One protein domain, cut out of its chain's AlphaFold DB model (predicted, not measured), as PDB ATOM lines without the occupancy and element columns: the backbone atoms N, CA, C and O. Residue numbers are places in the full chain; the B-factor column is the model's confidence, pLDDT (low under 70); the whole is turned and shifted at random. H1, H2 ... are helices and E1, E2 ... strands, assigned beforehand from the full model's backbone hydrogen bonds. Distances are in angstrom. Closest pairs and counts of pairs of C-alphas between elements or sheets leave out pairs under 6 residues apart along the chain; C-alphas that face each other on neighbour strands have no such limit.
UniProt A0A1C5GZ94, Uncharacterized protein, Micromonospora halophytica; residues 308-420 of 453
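What this domain is: This is residues 308 to 420 of the 453 residues of an uncharacterized protein of Micromonospora halophytica (UniProt A0A1C5GZ94). A compact body is built round two helices, H4 and the long H5, with the small hairpin E4-E5 along one side, E4 next to H4 and E5 next to H5. A second hairpin, E2-E3, lies at one end of the longest axis with the short helix H2 packed on it, while H3 packs across H4 and H1 packs on the later part of H5. The printed part has 113 residues with five named helices and five named strands, in the order H1, H2, E1, H3, H4, E2, E3, E4, E5, H5, and the class is mixed, helices and strands. Each hairpin is an antiparallel sheet of two strands, E2 - E3 and E4 - E5, and E1 pairs with no named strand. The whole is compact, with a radius of gyration of the C-alphas of 12.6 A and spans of 37 by 28 by 24 A.

Where its parts are: E2 is residues 370 to 373, 10.1 A from first to last C-alpha, and E3 is residues 376 to 379, 10.2 A. The other sheet has E4, residues 389 to 391, and E5, residues 394 to 396. H5 is the longest helix, residues 403 to 418, 22.9 A from C-alpha 403 at (-1.278, 48.509, 0.944) to C-alpha 418 at (15.632, 33.592, 4.791). H4 is residues 357 to 367, 15.3 A. H3 is residues 338 to 345 and H1 is residues 308 to 315, each 10.3 A; C-alpha 308 is at (20.892, 37.822, 4.426). The short elements are H2, residues 319 to 324, and E1, residues 334 to 336.

How they stand to each other: E2 and E3 are a hairpin of antiparallel strands at 137 degrees, with N 371 and O 378 within hydrogen-bond range at 3.0 A and N 376 and O 373 at 2.9 A. The closest C-alphas of H2 and E2 are those of Pro 319 and Val 372, 5.9 A apart. The closest C-alphas of E3 and H5 are those of Phe 379 and Pro 403, 6.6 A apart. H5 touches H1 with residues 411 to 418 alone, opposite ways at a steep tilt of 45 degrees, the closest C-alphas being those of Pro 309 and Ala 418, 5.1 A apart. H4 and H5 only just touch, with 3 pairs of C-alphas within 8 A, made by residues 409 to 410 of H5; the closest C-alphas are those of Gln 367 and Ile 410, 6.0 A apart. H3 touches H4 at a steep tilt of 56 degrees, opposite ways, and the closest C-alphas are those of Ala 340 and Ala 364, 5.0 A apart. E4 and E5 are a hairpin at 171 degrees, with N 391 and O 394 within hydrogen-bond range at 2.9 A and N 394 and O 391 at 2.8 A. The closest C-alphas of H4 and E4 are those of Asp 359 and Ile 391, 4.6 A apart; those of E5 and H5 are of Phe 394 and Tyr 413, 6.9 A apart. The closest C-alphas of E1 and H4 are those of Asn 336 and Ala 364, 6.6 A apart. Among the pairs that are apart are H1 and H4, and H2 and H5. In H1, H2, H3 and H4 every O i to N i+4 pair is within hydrogen-bond range; in H5 11 of 12 are.

The domain as a whole: The two C-alphas farthest apart are those of Asp 352 and Asp 374, 37.8 A. The printed part has no cut, and its first and last C-alphas, of Tyr 308 and His 420, are 11.4 A apart. The link from H3 to H4, 11 residues, is long. The mean pLDDT of the printed part is 95.5, and no printed residue is under 70.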
ATOM      1  N   TYR A 308      21.531  38.497   5.561       96.56
ATOM      2  CA  TYR A 308      20.892  37.822   4.426       96.56
ATOM      3  C   TYR A 308      19.369  38.053   4.349       96.56
ATOM      4  O   TYR A 308      18.878  38.338   3.258       96.56
ATOM      5  N   PRO A 309      18.596  38.011   5.457       97.44
ATOM      6  CA  PRO A 309      17.178  38.372   5.418       97.44
ATOM      7  C   PRO A 309      16.913  39.777   4.875       97.44
ATOM      8  O   PRO A 309      15.957  39.966   4.124       97.44
ATOM      9  N   ASP A 310      17.761  40.751   5.216       98.31
ATOM     10  CA  ASP A 310      17.610  42.115   4.703       98.31
ATOM     11  C   ASP A 310      17.984  42.198   3.222       98.31
ATOM     12  O   ASP A 310      17.256  42.831   2.459       98.31
ATOM     13  N   MET A 311      19.030  41.482   2.791       98.56
ATOM     14  CA  MET A 311      19.379  41.352   1.372       98.56
ATOM     15  C   MET A 311      18.237  40.730   0.561       98.56
ATOM     16  O   MET A 311      17.877  41.266  -0.483       98.56
ATOM     17  N   LEU A 312      17.635  39.633   1.037       98.62
ATOM     18  CA  LEU A 312      16.552  38.948   0.327       98.62
ATOM     19  C   LEU A 312      15.314  39.841   0.196       98.62
ATOM     20  O   LEU A 312      14.688  39.875  -0.864       98.62
ATOM     21  N   VAL A 313      14.972  40.588   1.252       98.75
ATOM     22  CA  VAL A 313      13.889  41.581   1.212       98.75
ATOM     23  C   VAL A 313      14.221  42.711   0.239       98.75
ATOM     24  O   VAL A 313      13.384  43.047  -0.597       98.75
ATOM     25  N   ALA A 314      15.430  43.275   0.304       98.75
ATOM     26  CA  ALA A 314      15.866  44.339  -0.595       98.75
ATOM     27  C   ALA A 314      15.833  43.887  -2.064       98.75
ATOM     28  O   ALA A 314      15.273  44.587  -2.909       98.75
ATOM     29  N   ALA A 315      16.325  42.680  -2.356       98.69
ATOM     30  CA  ALA A 315      16.294  42.083  -3.686       98.69
ATOM     31  C   ALA A 315      14.856  41.950  -4.211       98.69
ATOM     32  O   ALA A 315      14.548  42.409  -5.308       98.69
ATOM     33  N   ASN A 316      13.944  41.434  -3.382       98.62
ATOM     34  CA  ASN A 316      12.521  41.255  -3.697       98.62
ATOM     35  C   ASN A 316      11.691  42.549  -3.746       98.62
ATOM     36  O   ASN A 316      10.481  42.507  -3.994       98.62
ATOM     37  N   ARG A 317      12.318  43.697  -3.492       98.38
ATOM     38  CA  ARG A 317      11.742  45.028  -3.710       98.38
ATOM     39  C   ARG A 317      12.462  45.781  -4.827       98.38
ATOM     40  O   ARG A 317      12.006  46.846  -5.230       98.38
ATOM     41  N   HIS A 318      13.571  45.262  -5.345       98.38
ATOM     42  CA  HIS A 318      14.351  45.960  -6.352       98.38
ATOM     43  C   HIS A 318      13.770  45.720  -7.760       98.38
ATOM     44  O   HIS A 318      13.549  44.564  -8.135       98.38
ATOM     45  N   PRO A 319      13.567  46.771  -8.584       97.62
ATOM     46  CA  PRO A 319      13.009  46.631  -9.930       97.62
ATOM     47  C   PRO A 319      13.711  45.605 -10.825       97.62
ATOM     48  O   PRO A 319      13.033  44.910 -11.571       97.62
ATOM     49  N   ALA A 320      15.038  45.473 -10.718       97.19
ATOM     50  CA  ALA A 320      15.805  44.488 -11.487       97.19
ATOM     51  C   ALA A 320      15.258  43.060 -11.323       97.19
ATOM     52  O   ALA A 320      14.927  42.423 -12.314       97.19
ATOM     53  N   LEU A 321      15.104  42.583 -10.080       97.75
ATOM     54  CA  LEU A 321      14.645  41.217  -9.816       97.75
ATOM     55  C   LEU A 321      13.165  41.041 -10.183       97.75
ATOM     56  O   LEU A 321      12.779  40.020 -10.746       97.75
ATOM     57  N   LEU A 322      12.339  42.055  -9.897       97.88
ATOM     58  CA  LEU A 322      10.906  42.025 -10.198       97.88
ATOM     59  C   LEU A 322      10.616  41.957 -11.702       97.88
ATOM     60  O   LEU A 322       9.666  41.291 -12.102       97.88
ATOM     61  N   LEU A 323      11.403  42.653 -12.524       96.06
ATOM     62  CA  LEU A 323      11.273  42.605 -13.980       96.06
ATOM     63  C   LEU A 323      11.883  41.325 -14.544       96.06
ATOM     64  O   LEU A 323      11.223  40.646 -15.319       96.06
ATOM     65  N   TYR A 324      13.084  40.955 -14.094       95.81
ATOM     66  CA  TYR A 324      13.779  39.753 -14.556       95.81
ATOM     67  C   TYR A 324      12.957  38.472 -14.350       95.81
ATOM     68  O   TYR A 324      12.968  37.583 -15.195       95.81
ATOM     69  N   LEU A 325      12.197  38.394 -13.252       95.31
ATOM     70  CA  LEU A 325      11.357  37.238 -12.927       95.31
ATOM     71  C   LEU A 325       9.868  37.459 -13.229       95.31
ATOM     72  O   LEU A 325       9.029  36.727 -12.705       95.31
ATOM     73  N   ASN A 326       9.530  38.439 -14.077       93.00
ATOM     74  CA  ASN A 326       8.166  38.731 -14.540       93.00
ATOM     75  C   ASN A 326       7.142  38.933 -13.402       93.00
ATOM     76  O   ASN A 326       5.938  38.721 -13.567       93.00
ATOM     77  N   GLN A 327       7.597  39.391 -12.232       96.88
ATOM     78  CA  GLN A 327       6.732  39.651 -11.082       96.88
ATOM     79  C   GLN A 327       5.798  40.835 -11.328       96.88
ATOM     80  O   GLN A 327       4.699  40.872 -10.780       96.88
ATOM     81  N   ASN A 328       6.203  41.785 -12.177       94.81
ATOM     82  CA  ASN A 328       5.364  42.928 -12.534       94.81
ATOM     83  C   ASN A 328       4.030  42.524 -13.198       94.81
ATOM     84  O   ASN A 328       3.074  43.299 -13.137       94.81
ATOM     85  N   ASP A 329       3.955  41.313 -13.761       91.06
ATOM     86  CA  ASP A 329       2.746  40.746 -14.364       91.06
ATOM     87  C   ASP A 329       1.917  39.900 -13.382       91.06
ATOM     88  O   ASP A 329       0.810  39.481 -13.719       91.06
ATOM     89  N   SER A 330       2.417  39.661 -12.161       95.25
ATOM     90  CA  SER A 330       1.790  38.782 -11.171       95.25
ATOM     91  C   SER A 330       0.651  39.484 -10.425       95.25
ATOM     92  O   SER A 330       0.851  40.302  -9.516       95.25
ATOM     93  N   ARG A 331      -0.580  39.134 -10.799       96.25
ATOM     94  CA  ARG A 331      -1.824  39.678 -10.242       96.25
ATOM     95  C   ARG A 331      -2.674  38.572  -9.629       96.25
ATOM     96  O   ARG A 331      -2.564  37.410  -9.996       96.25
ATOM     97  N   LYS A 332      -3.592  38.933  -8.736       95.69
ATOM     98  CA  LYS A 332      -4.517  38.000  -8.070       95.69
ATOM     99  C   LYS A 332      -5.377  37.170  -9.028       95.69
ATOM    100  O   LYS A 332      -5.833  36.098  -8.652       95.69
ATOM    101  N   ASP A 333      -5.633  37.690 -10.225       91.75
ATOM    102  CA  ASP A 333      -6.422  37.057 -11.282       91.75
ATOM    103  C   ASP A 333      -5.558  36.361 -12.347       91.75
ATOM    104  O   ASP A 333      -6.064  35.496 -13.057       91.75
ATOM    105  N   ALA A 334      -4.266  36.691 -12.416       93.06
ATOM    106  CA  ALA A 334      -3.277  36.161 -13.350       93.06
ATOM    107  C   ALA A 334      -1.920  36.056 -12.630       93.06
ATOM    108  O   ALA A 334      -1.090  36.965 -12.684       93.06
ATOM    109  N   VAL A 335      -1.737  34.979 -11.868       94.19
ATOM    110  CA  VAL A 335      -0.609  34.800 -10.947       94.19
ATOM    111  C   VAL A 335       0.584  34.234 -11.709       94.19
ATOM    112  O   VAL A 335       0.479  33.169 -12.315       94.19
ATOM    113  N   ASN A 336       1.723  34.920 -11.626       92.12
ATOM    114  CA  ASN A 336       3.011  34.399 -12.072       92.12
ATOM    115  C   ASN A 336       3.770  33.843 -10.859       92.12
ATOM    116  O   ASN A 336       3.927  34.536  -9.850       92.12
ATOM    117  N   GLU A 337       4.201  32.586 -10.944       93.19
ATOM    118  CA  GLU A 337       4.881  31.883  -9.856       93.19
ATOM    119  C   GLU A 337       6.406  31.985  -9.883       93.19
ATOM    120  O   GLU A 337       7.036  31.588  -8.906       93.19
ATOM    121  N   ASN A 338       6.996  32.515 -10.957       92.50
ATOM    122  CA  ASN A 338       8.432  32.433 -11.215       92.50
ATOM    123  C   ASN A 338       9.263  32.971 -10.037       92.50
ATOM    124  O   ASN A 338       9.985  32.214  -9.398       92.50
ATOM    125  N   LEU A 339       9.056  34.231  -9.629       96.56
ATOM    126  CA  LEU A 339       9.754  34.796  -8.465       96.56
ATOM    127  C   LEU A 339       9.519  33.996  -7.174       96.56
ATOM    128  O   LEU A 339      10.425  33.843  -6.357       96.56
ATOM    129  N   ALA A 340       8.309  33.477  -6.963       96.00
ATOM    130  CA  ALA A 340       7.990  32.711  -5.765       96.00
ATOM    131  C   ALA A 340       8.686  31.347  -5.726       96.00
ATOM    132  O   ALA A 340       9.119  30.924  -4.651       96.00
ATOM    133  N   ARG A 341       8.807  30.695  -6.886       96.44
ATOM    134  CA  ARG A 341       9.576  29.468  -7.072       96.44
ATOM    135  C   ARG A 341      11.048  29.734  -6.810       96.44
ATOM    136  O   ARG A 341      11.602  29.088  -5.930       96.44
ATOM    137  N   GLU A 342      11.632  30.740  -7.459       95.25
ATOM    138  CA  GLU A 342      13.045  31.097  -7.276       95.25
ATOM    139  C   GLU A 342      13.367  31.462  -5.823       95.25
ATOM    140  O   GLU A 342      14.366  31.009  -5.264       95.25
ATOM    141  N   ASN A 343      12.475  32.202  -5.155       97.81
ATOM    142  CA  ASN A 343      12.630  32.539  -3.745       97.81
ATOM    143  C   ASN A 343      12.731  31.307  -2.844       97.81
ATOM    144  O   ASN A 343      13.492  31.345  -1.883       97.81
ATOM    145  N   LEU A 344      11.983  30.236  -3.112       93.31
ATOM    146  CA  LEU A 344      12.069  28.985  -2.353       93.31
ATOM    147  C   LEU A 344      13.262  28.133  -2.811       93.31
ATOM    148  O   LEU A 344      14.052  27.677  -1.986       93.31
ATOM    149  N   GLU A 345      13.401  27.942  -4.118       87.94
ATOM    150  CA  GLU A 345      14.303  26.970  -4.729       87.94
ATOM    151  C   GLU A 345      15.759  27.431  -4.756       87.94
ATOM    152  O   GLU A 345      16.630  26.730  -4.244       87.94
ATOM    153  N   LEU A 346      16.029  28.609  -5.323       89.75
ATOM    154  CA  LEU A 346      17.391  29.089  -5.559       89.75
ATOM    155  C   LEU A 346      17.852  30.090  -4.505       89.75
ATOM    156  O   LEU A 346      19.011  30.054  -4.103       89.75
ATOM    157  N   TYR A 347      16.959  30.948  -4.014       95.12
ATOM    158  CA  TYR A 347      17.326  32.046  -3.116       95.12
ATOM    159  C   TYR A 347      17.069  31.744  -1.640       95.12
ATOM    160  O   TYR A 347      17.339  32.584  -0.783       95.12
ATOM    161  N   SER A 348      16.551  30.573  -1.267       95.56
ATOM    162  CA  SER A 348      16.425  30.256   0.160       95.56
ATOM    163  C   SER A 348      16.601  28.785   0.492       95.56
ATOM    164  O   SER A 348      17.714  28.344   0.763       95.56
ATOM    165  N   VAL A 349      15.523  28.017   0.560       89.94
ATOM    166  CA  VAL A 349      15.523  26.711   1.212       89.94
ATOM    167  C   VAL A 349      16.227  25.632   0.395       89.94
ATOM    168  O   VAL A 349      16.559  24.592   0.968       89.94
ATOM    169  N   GLY A 350      16.521  25.903  -0.879       84.44
ATOM    170  CA  GLY A 350      17.136  24.955  -1.798       84.44
ATOM    171  C   GLY A 350      16.086  24.039  -2.423       84.44
ATOM    172  O   GLY A 350      15.038  23.810  -1.819       84.44
ATOM    173  N   VAL A 351      16.390  23.441  -3.577       78.38
ATOM    174  CA  VAL A 351      15.523  22.448  -4.252       78.38
ATOM    175  C   VAL A 351      15.107  21.284  -3.336       78.38
ATOM    176  O   VAL A 351      13.955  20.858  -3.333       78.38
ATOM    177  N   ASP A 352      16.003  20.846  -2.446       77.31
ATOM    178  CA  ASP A 352      15.739  19.808  -1.437       77.31
ATOM    179  C   ASP A 352      15.203  20.382  -0.106       77.31
ATOM    180  O   ASP A 352      15.274  19.752   0.953       77.31
ATOM    181  N   GLY A 353      14.693  21.616  -0.127       81.69
ATOM    182  CA  GLY A 353      14.284  22.389   1.045       81.69
ATOM    183  C   GLY A 353      13.014  21.893   1.736       81.69
ATOM    184  O   GLY A 353      12.707  22.364   2.835       81.69
ATOM    185  N   GLY A 354      12.309  20.937   1.122       85.25
ATOM    186  CA  GLY A 354      11.097  20.301   1.647       85.25
ATOM    187  C   GLY A 354       9.798  21.058   1.359       85.25
ATOM    188  O   GLY A 354       8.772  20.728   1.953       85.25
ATOM    189  N   TYR A 355       9.829  22.067   0.482       89.88
ATOM    190  CA  TYR A 355       8.619  22.723  -0.014       89.88
ATOM    191  C   TYR A 355       7.929  21.862  -1.072       89.88
ATOM    192  O   TYR A 355       8.520  20.976  -1.686       89.88
ATOM    193  N   THR A 356       6.647  22.126  -1.277       88.56
ATOM    194  CA  THR A 356       5.823  21.479  -2.294       88.56
ATOM    195  C   THR A 356       5.396  22.485  -3.355       88.56
ATOM    196  O   THR A 356       5.415  23.695  -3.140       88.56
ATOM    197  N   GLU A 357       4.891  21.987  -4.478       89.94
ATOM    198  CA  GLU A 357       4.248  22.818  -5.500       89.94
ATOM    199  C   GLU A 357       3.097  23.673  -4.929       89.94
ATOM    200  O   GLU A 357       2.863  24.808  -5.340       89.94
ATOM    201  N   LYS A 358       2.397  23.168  -3.906       92.75
ATOM    202  CA  LYS A 358       1.372  23.942  -3.200       92.75
ATOM    203  C   LYS A 358       1.973  25.144  -2.470       92.75
ATOM    204  O   LYS A 358       1.348  26.201  -2.465       92.75
ATOM    205  N   ASP A 359       3.149  24.997  -1.867       94.81
ATOM    206  CA  ASP A 359       3.840  26.095  -1.188       94.81
ATOM    207  C   ASP A 359       4.272  27.175  -2.188       94.81
ATOM    208  O   ASP A 359       4.040  28.352  -1.922       94.81
ATOM    209  N   VAL A 360       4.785  26.785  -3.365       93.38
ATOM    210  CA  VAL A 360       5.121  27.714  -4.465       93.38
ATOM    211  C   VAL A 360       3.905  28.550  -4.849       93.38
ATOM    212  O   VAL A 360       3.957  29.779  -4.833       93.38
ATOM    213  N   ARG A 361       2.765  27.900  -5.093       93.88
ATOM    214  CA  ARG A 361       1.521  28.589  -5.459       93.88
ATOM    215  C   ARG A 361       1.021  29.526  -4.362       93.88
ATOM    216  O   ARG A 361       0.578  30.637  -4.633       93.88
ATOM    217  N   GLN A 362       1.091  29.106  -3.101       98.00
ATOM    218  CA  GLN A 362       0.697  29.954  -1.972       98.00
ATOM    219  C   GLN A 362       1.641  31.157  -1.804       98.00
ATOM    220  O   GLN A 362       1.175  32.256  -1.502       98.00
ATOM    221  N   ALA A 363       2.939  30.977  -2.051       98.25
ATOM    222  CA  ALA A 363       3.924  32.052  -2.052       98.25
ATOM    223  C   ALA A 363       3.729  33.021  -3.223       98.25
ATOM    224  O   ALA A 363       3.882  34.228  -3.038       98.25
ATOM    225  N   ALA A 364       3.366  32.515  -4.402       98.00
ATOM    226  CA  ALA A 364       3.054  33.325  -5.574       98.00
ATOM    227  C   ALA A 364       1.821  34.196  -5.326       98.00
ATOM    228  O   ALA A 364       1.877  35.408  -5.519       98.00
ATOM    229  N   LEU A 365       0.750  33.604  -4.782       98.62
ATOM    230  CA  LEU A 365      -0.448  34.332  -4.359       98.62
ATOM    231  C   LEU A 365      -0.106  35.441  -3.361       98.62
ATOM    232  O   LEU A 365      -0.491  36.588  -3.577       98.62
ATOM    233  N   LEU A 366       0.660  35.126  -2.309       98.75
ATOM    234  CA  LEU A 366       1.081  36.121  -1.324       98.75
ATOM    235  C   LEU A 366       1.871  37.267  -1.975       98.75
ATOM    236  O   LEU A 366       1.683  38.413  -1.598       98.75
ATOM    237  N   GLN A 367       2.724  36.993  -2.961       98.56
ATOM    238  CA  GLN A 367       3.586  38.008  -3.579       98.56
ATOM    239  C   GLN A 367       2.901  38.887  -4.639       98.56
ATOM    240  O   GLN A 367       3.481  39.899  -5.048       98.56
ATOM    241  N   THR A 368       1.687  38.541  -5.084       98.56
ATOM    242  CA  THR A 368       0.933  39.336  -6.074       98.56
ATOM    243  C   THR A 368       0.806  40.809  -5.674       98.56
ATOM    244  O   THR A 368       0.740  41.160  -4.495       98.56
ATOM    245  N   GLY A 369       0.756  41.695  -6.670       97.31
ATOM    246  CA  GLY A 369       0.636  43.141  -6.461       97.31
ATOM    247  C   GLY A 369       1.966  43.877  -6.281       97.31
ATOM    248  O   GLY A 369       1.992  45.095  -6.460       97.31
ATOM    249  N   ARG A 370       3.081  43.188  -6.007       98.19
ATOM    250  CA  ARG A 370       4.421  43.785  -6.137       98.19
ATOM    251  C   ARG A 370       4.772  44.002  -7.601       98.19
ATOM    252  O   ARG A 370       4.551  43.122  -8.422       98.19
ATOM    253  N   GLY A 371       5.365  45.144  -7.924       97.00
ATOM    254  CA  GLY A 371       5.810  45.409  -9.284       97.00
ATOM    255  C   GLY A 371       6.611  46.692  -9.416       97.00
ATOM    256  O   GLY A 371       7.117  47.243  -8.438       97.00
ATOM    257  N   VAL A 372       6.717  47.160 -10.654       96.06
ATOM    258  CA  VAL A 372       7.499  48.337 -11.028       96.06
ATOM    259  C   VAL A 372       6.615  49.322 -11.784       96.06
ATOM    260  O   VAL A 372       5.858  48.934 -12.674       96.06
ATOM    261  N   GLN A 373       6.699  50.601 -11.429       93.38
ATOM    262  CA  GLN A 373       6.061  51.707 -12.143       93.38
ATOM    263  C   GLN A 373       7.005  52.909 -12.153       93.38
ATOM    264  O   GLN A 373       7.623  53.214 -11.134       93.38
ATOM    265  N   ASP A 374       7.148  53.560 -13.307       88.50
ATOM    266  CA  ASP A 374       7.992  54.751 -13.497       88.50
ATOM    267  C   ASP A 374       9.410  54.590 -12.934       88.50
ATOM    268  O   ASP A 374       9.969  55.471 -12.281       88.50
ATOM    269  N   GLY A 375       9.992  53.408 -13.135       85.69
ATOM    270  CA  GLY A 375      11.341  53.136 -12.666       85.69
ATOM    271  C   GLY A 375      11.459  52.659 -11.219       85.69
ATOM    272  O   GLY A 375      12.564  52.326 -10.805       85.69
ATOM    273  N   ARG A 376      10.368  52.613 -10.446       92.12
ATOM    274  CA  ARG A 376      10.404  52.398  -8.992       92.12
ATOM    275  C   ARG A 376       9.540  51.223  -8.557       92.12
ATOM    276  O   ARG A 376       8.579  50.859  -9.228       92.12
ATOM    277  N   TYR A 377       9.881  50.662  -7.402       97.31
ATOM    278  CA  TYR A 377       9.047  49.686  -6.712       97.31
ATOM    279  C   TYR A 377       7.666  50.261  -6.398       97.31
ATOM    280  O   TYR A 377       7.563  51.373  -5.874       97.31
ATOM    281  N   VAL A 378       6.623  49.471  -6.635       97.69
ATOM    282  CA  VAL A 378       5.257  49.774  -6.206       97.69
ATOM    283  C   VAL A 378       4.558  48.532  -5.669       97.69
ATOM    284  O   VAL A 378       4.838  47.407  -6.083       97.69
ATOM    285  N   PHE A 379       3.595  48.759  -4.776       98.44
ATOM    286  CA  PHE A 379       2.638  47.748  -4.345       98.44
ATOM    287  C   PHE A 379       1.223  48.152  -4.775       98.44
ATOM    288  O   PHE A 379       0.724  49.217  -4.407       98.44
ATOM    289  N   ARG A 380       0.567  47.296  -5.559       97.88
ATOM    290  CA  ARG A 380      -0.756  47.511  -6.152       97.88
ATOM    291  C   ARG A 380      -1.795  46.671  -5.418       97.88
ATOM    292  O   ARG A 380      -2.057  45.527  -5.782       97.88
ATOM    293  N   ALA A 381      -2.426  47.253  -4.399       97.50
ATOM    294  CA  ALA A 381      -3.407  46.545  -3.566       97.50
ATOM    295  C   ALA A 381      -4.598  45.979  -4.364       97.50
ATOM    296  O   ALA A 381      -5.121  44.921  -4.033       97.50
ATOM    297  N   ASN A 382      -5.001  46.626  -5.462       96.81
ATOM    298  CA  ASN A 382      -6.058  46.120  -6.341       96.81
ATOM    299  C   ASN A 382      -5.667  44.833  -7.095       96.81
ATOM    300  O   ASN A 382      -6.561  44.075  -7.477       96.81
ATOM    301  N   GLN A 383      -4.369  44.575  -7.279       97.56
ATOM    302  CA  GLN A 383      -3.816  43.375  -7.915       97.56
ATOM    303  C   GLN A 383      -3.366  42.313  -6.903       97.56
ATOM    304  O   GLN A 383      -3.001  41.220  -7.318       97.56
ATOM    305  N   HIS A 384      -3.394  42.602  -5.602       98.50
ATOM    306  CA  HIS A 384      -2.973  41.667  -4.565       98.50
ATOM    307  C   HIS A 384      -4.085  40.670  -4.211       98.50
ATOM    308  O   HIS A 384      -5.263  41.027  -4.098       98.50
ATOM    309  N   TYR A 385      -3.712  39.406  -4.054       98.31
ATOM    310  CA  TYR A 385      -4.594  38.340  -3.603       98.31
ATOM    311  C   TYR A 385      -4.853  38.482  -2.106       98.31
ATOM    312  O   TYR A 385      -3.921  38.634  -1.325       98.31
ATOM    313  N   LEU A 386      -6.118  38.364  -1.704       98.12
ATOM    314  CA  LEU A 386      -6.519  38.298  -0.303       98.12
ATOM    315  C   LEU A 386      -7.031  36.897   0.012       98.12
ATOM    316  O   LEU A 386      -7.867  36.353  -0.707       98.12
ATOM    317  N   GLY A 387      -6.548  36.330   1.109       97.75
ATOM    318  CA  GLY A 387      -6.934  35.004   1.567       97.75
ATOM    319  C   GLY A 387      -5.799  34.300   2.291       97.75
ATOM    320  O   GLY A 387      -4.630  34.466   1.953       97.75
ATOM    321  N   LYS A 388      -6.153  33.484   3.287       98.25
ATOM    322  CA  LYS A 388      -5.188  32.781   4.135       98.25
ATOM    323  C   LYS A 388      -4.185  31.989   3.296       98.25
ATOM    324  O   LYS A 388      -4.586  31.207   2.436       98.25
ATOM    325  N   VAL A 389      -2.906  32.132   3.630       98.25
ATOM    326  CA  VAL A 389      -1.808  31.376   3.019       98.25
ATOM    327  C   VAL A 389      -1.111  30.488   4.040       98.25
ATOM    328  O   VAL A 389      -1.020  30.825   5.226       98.25
ATOM    329  N   LYS A 390      -0.614  29.343   3.567       98.31
ATOM    330  CA  LYS A 390       0.287  28.458   4.313       98.31
ATOM    331  C   LYS A 390       1.417  28.011   3.391       98.31
ATOM    332  O   LYS A 390       1.132  27.404   2.365       98.31
ATOM    333  N   ILE A 391       2.654  28.326   3.764       98.19
ATOM    334  CA  ILE A 391       3.849  28.138   2.933       98.19
ATOM    335  C   ILE A 391       4.968  27.610   3.827       98.19
ATOM    336  O   ILE A 391       5.462  28.350   4.671       98.19
ATOM    337  N   LEU A 392       5.355  26.342   3.699       93.50
ATOM    338  CA  LEU A 392       6.492  25.761   4.431       93.50
ATOM    339  C   LEU A 392       6.492  26.097   5.944       93.50
ATOM    340  O   LEU A 392       7.483  26.541   6.508       93.50
ATOM    341  N   GLY A 393       5.344  25.957   6.609       95.06
ATOM    342  CA  GLY A 393       5.190  26.287   8.036       95.06
ATOM    343  C   GLY A 393       4.865  27.756   8.344       95.06
ATOM    344  O   GLY A 393       4.251  28.018   9.379       95.06
ATOM    345  N   PHE A 394       5.144  28.697   7.440       98.38
ATOM    346  CA  PHE A 394       4.621  30.063   7.518       98.38
ATOM    347  C   PHE A 394       3.103  30.048   7.331       98.38
ATOM    348  O   PHE A 394       2.584  29.371   6.445       98.38
ATOM    349  N   THR A 395       2.370  30.786   8.162       98.38
ATOM    350  CA  THR A 395       0.918  30.960   8.028       98.38
ATOM    351  C   THR A 395       0.570  32.423   8.239       98.38
ATOM    352  O   THR A 395       0.994  33.019   9.225       98.38
ATOM    353  N   HIS A 396      -0.240  32.988   7.349       98.50
ATOM    354  CA  HIS A 396      -0.701  34.369   7.456       98.50
ATOM    355  C   HIS A 396      -2.149  34.482   6.974       98.50
ATOM    356  O   HIS A 396      -2.546  33.800   6.028       98.50
ATOM    357  N   ALA A 397      -2.957  35.323   7.626       98.25
ATOM    358  CA  ALA A 397      -4.361  35.509   7.250       98.25
ATOM    359  C   ALA A 397      -4.514  36.215   5.894       98.25
ATOM    360  O   ALA A 397      -5.472  35.945   5.180       98.25
ATOM    361  N   ASN A 398      -3.563  37.096   5.564       98.25
ATOM    362  CA  ASN A 398      -3.483  37.852   4.311       98.25
ATOM    363  C   ASN A 398      -4.835  38.461   3.887       98.25
ATOM    364  O   ASN A 398      -5.291  38.295   2.762       98.25
ATOM    365  N   ALA A 399      -5.516  39.089   4.848       97.50
ATOM    366  CA  ALA A 399      -6.884  39.588   4.699       97.50
ATOM    367  C   ALA A 399      -6.972  41.123   4.658       97.50
ATOM    368  O   ALA A 399      -8.056  41.668   4.476       97.50
ATOM    369  N   SER A 400      -5.851  41.826   4.856       96.19
ATOM    370  CA  SER A 400      -5.825  43.288   4.875       96.19
ATOM    371  C   SER A 400      -5.717  43.835   3.458       96.19
ATOM    372  O   SER A 400      -4.788  43.494   2.734       96.19
ATOM    373  N   SER A 401      -6.644  44.710   3.074       93.06
ATOM    374  CA  SER A 401      -6.566  45.476   1.827       93.06
ATOM    375  C   SER A 401      -5.725  46.751   1.960       93.06
ATOM    376  O   SER A 401      -5.575  47.478   0.978       93.06
ATOM    377  N   ASP A 402      -5.206  47.058   3.157       97.56
ATOM    378  CA  ASP A 402      -4.288  48.178   3.355       97.56
ATOM    379  C   ASP A 402      -2.948  47.888   2.650       97.56
ATOM    380  O   ASP A 402      -2.303  46.882   2.969       97.56
ATOM    381  N   PRO A 403      -2.491  48.753   1.720       97.19
ATOM    382  CA  PRO A 403      -1.278  48.509   0.944       97.19
ATOM    383  C   PRO A 403      -0.031  48.252   1.794       97.19
ATOM    384  O   PRO A 403       0.788  47.410   1.437       97.19
ATOM    385  N   LYS A 404       0.127  48.958   2.923       97.62
ATOM    386  CA  LYS A 404       1.322  48.823   3.766       97.62
ATOM    387  C   LYS A 404       1.313  47.500   4.521       97.62
ATOM    388  O   LYS A 404       2.341  46.832   4.581       97.62
ATOM    389  N   GLN A 405       0.170  47.112   5.084       98.12
ATOM    390  CA  GLN A 405       0.035  45.845   5.803       98.12
ATOM    391  C   GLN A 405       0.148  44.636   4.874       98.12
ATOM    392  O   GLN A 405       0.824  43.668   5.222       98.12
ATOM    393  N   ALA A 406      -0.481  44.693   3.699       97.88
ATOM    394  CA  ALA A 406      -0.395  43.628   2.705       97.88
ATOM    395  C   ALA A 406       1.050  43.440   2.215       97.88
ATOM    396  O   ALA A 406       1.569  42.326   2.230       97.88
ATOM    397  N   ASP A 407       1.753  44.531   1.892       98.38
ATOM    398  CA  ASP A 407       3.156  44.457   1.477       98.38
ATOM    399  C   ASP A 407       4.085  43.954   2.603       98.38
ATOM    400  O   ASP A 407       4.984  43.141   2.378       98.38
ATOM    401  N   ALA A 408       3.837  44.371   3.850       98.50
ATOM    402  CA  ALA A 408       4.599  43.910   5.012       98.50
ATOM    403  C   ALA A 408       4.416  42.407   5.306       98.50
ATOM    404  O   ALA A 408       5.326  41.767   5.844       98.50
ATOM    405  N   ALA A 409       3.270  41.818   4.943       98.56
ATOM    406  CA  ALA A 409       3.057  40.376   5.054       98.56
ATOM    407  C   ALA A 409       4.020  39.594   4.147       98.56
ATOM    408  O   ALA A 409       4.547  38.554   4.550       98.56
ATOM    409  N   ILE A 410       4.299  40.131   2.957       98.69
ATOM    410  CA  ILE A 410       5.253  39.553   2.010       98.69
ATOM    411  C   ILE A 410       6.680  39.669   2.558       98.69
ATOM    412  O   ILE A 410       7.405  38.678   2.581       98.69
ATOM    413  N   ASP A 411       7.073  40.834   3.083       98.75
ATOM    414  CA  ASP A 411       8.384  41.002   3.733       98.75
ATOM    415  C   ASP A 411       8.568  40.050   4.925       98.75
ATOM    416  O   ASP A 411       9.656  39.515   5.143       98.75
ATOM    417  N   SER A 412       7.505  39.810   5.695       98.69
ATOM    418  CA  SER A 412       7.528  38.867   6.819       98.69
ATOM    419  C   SER A 412       7.738  37.426   6.349       98.69
ATOM    420  O   SER A 412       8.510  36.686   6.958       98.69
ATOM    421  N   TYR A 413       7.100  37.041   5.241       98.81
ATOM    422  CA  TYR A 413       7.322  35.751   4.595       98.81
ATOM    423  C   TYR A 413       8.763  35.598   4.084       98.81
ATOM    424  O   TYR A 413       9.404  34.587   4.363       98.81
ATOM    425  N   LEU A 414       9.307  36.612   3.404       98.75
ATOM    426  CA  LEU A 414      10.682  36.585   2.895       98.75
ATOM    427  C   LEU A 414      11.704  36.447   4.029       98.75
ATOM    428  O   LEU A 414      12.609  35.616   3.955       98.75
ATOM    429  N   ARG A 415      11.526  37.189   5.130       98.56
ATOM    430  CA  ARG A 415      12.375  37.030   6.322       98.56
ATOM    431  C   ARG A 415      12.244  35.645   6.946       98.56
ATOM    432  O   ARG A 415      13.247  35.081   7.379       98.56
ATOM    433  N   TYR A 416      11.036  35.079   6.969       98.31
ATOM    434  CA  TYR A 416      10.812  33.724   7.467       98.31
ATOM    435  C   TYR A 416      11.606  32.684   6.664       98.31
ATOM    436  O   TYR A 416      12.336  31.892   7.259       98.31
ATOM    437  N   ILE A 417      11.517  32.701   5.328       97.94
ATOM    438  CA  ILE A 417      12.258  31.740   4.493       97.94
ATOM    439  C   ILE A 417      13.767  32.008   4.512       97.94
ATOM    440  O   ILE A 417      14.540  31.054   4.511       97.94
ATOM    441  N   ALA A 418      14.212  33.263   4.635       97.12
ATOM    442  CA  ALA A 418      15.632  33.592   4.791       97.12
ATOM    443  C   ALA A 418      16.243  32.987   6.068       97.12
ATOM    444  O   ALA A 418      17.393  32.553   6.061       97.12
ATOM    445  N   LEU A 419      15.462  32.922   7.153       95.56
ATOM    446  CA  LEU A 419      15.866  32.356   8.446       95.56
ATOM    447  C   LEU A 419      15.525  30.863   8.591       95.56
ATOM    448  O   LEU A 419      15.789  30.254   9.633       95.56
ATOM    449  N   HIS A 420      14.941  30.244   7.563       96.12
ATOM    450  CA  HIS A 420      14.555  28.842   7.622       96.12
ATOM    451  C   HIS A 420      15.792  27.935   7.810       96.12
ATOM    452  O   HIS A 420      16.835  28.161   7.188       96.12
TER     453      HIS A 420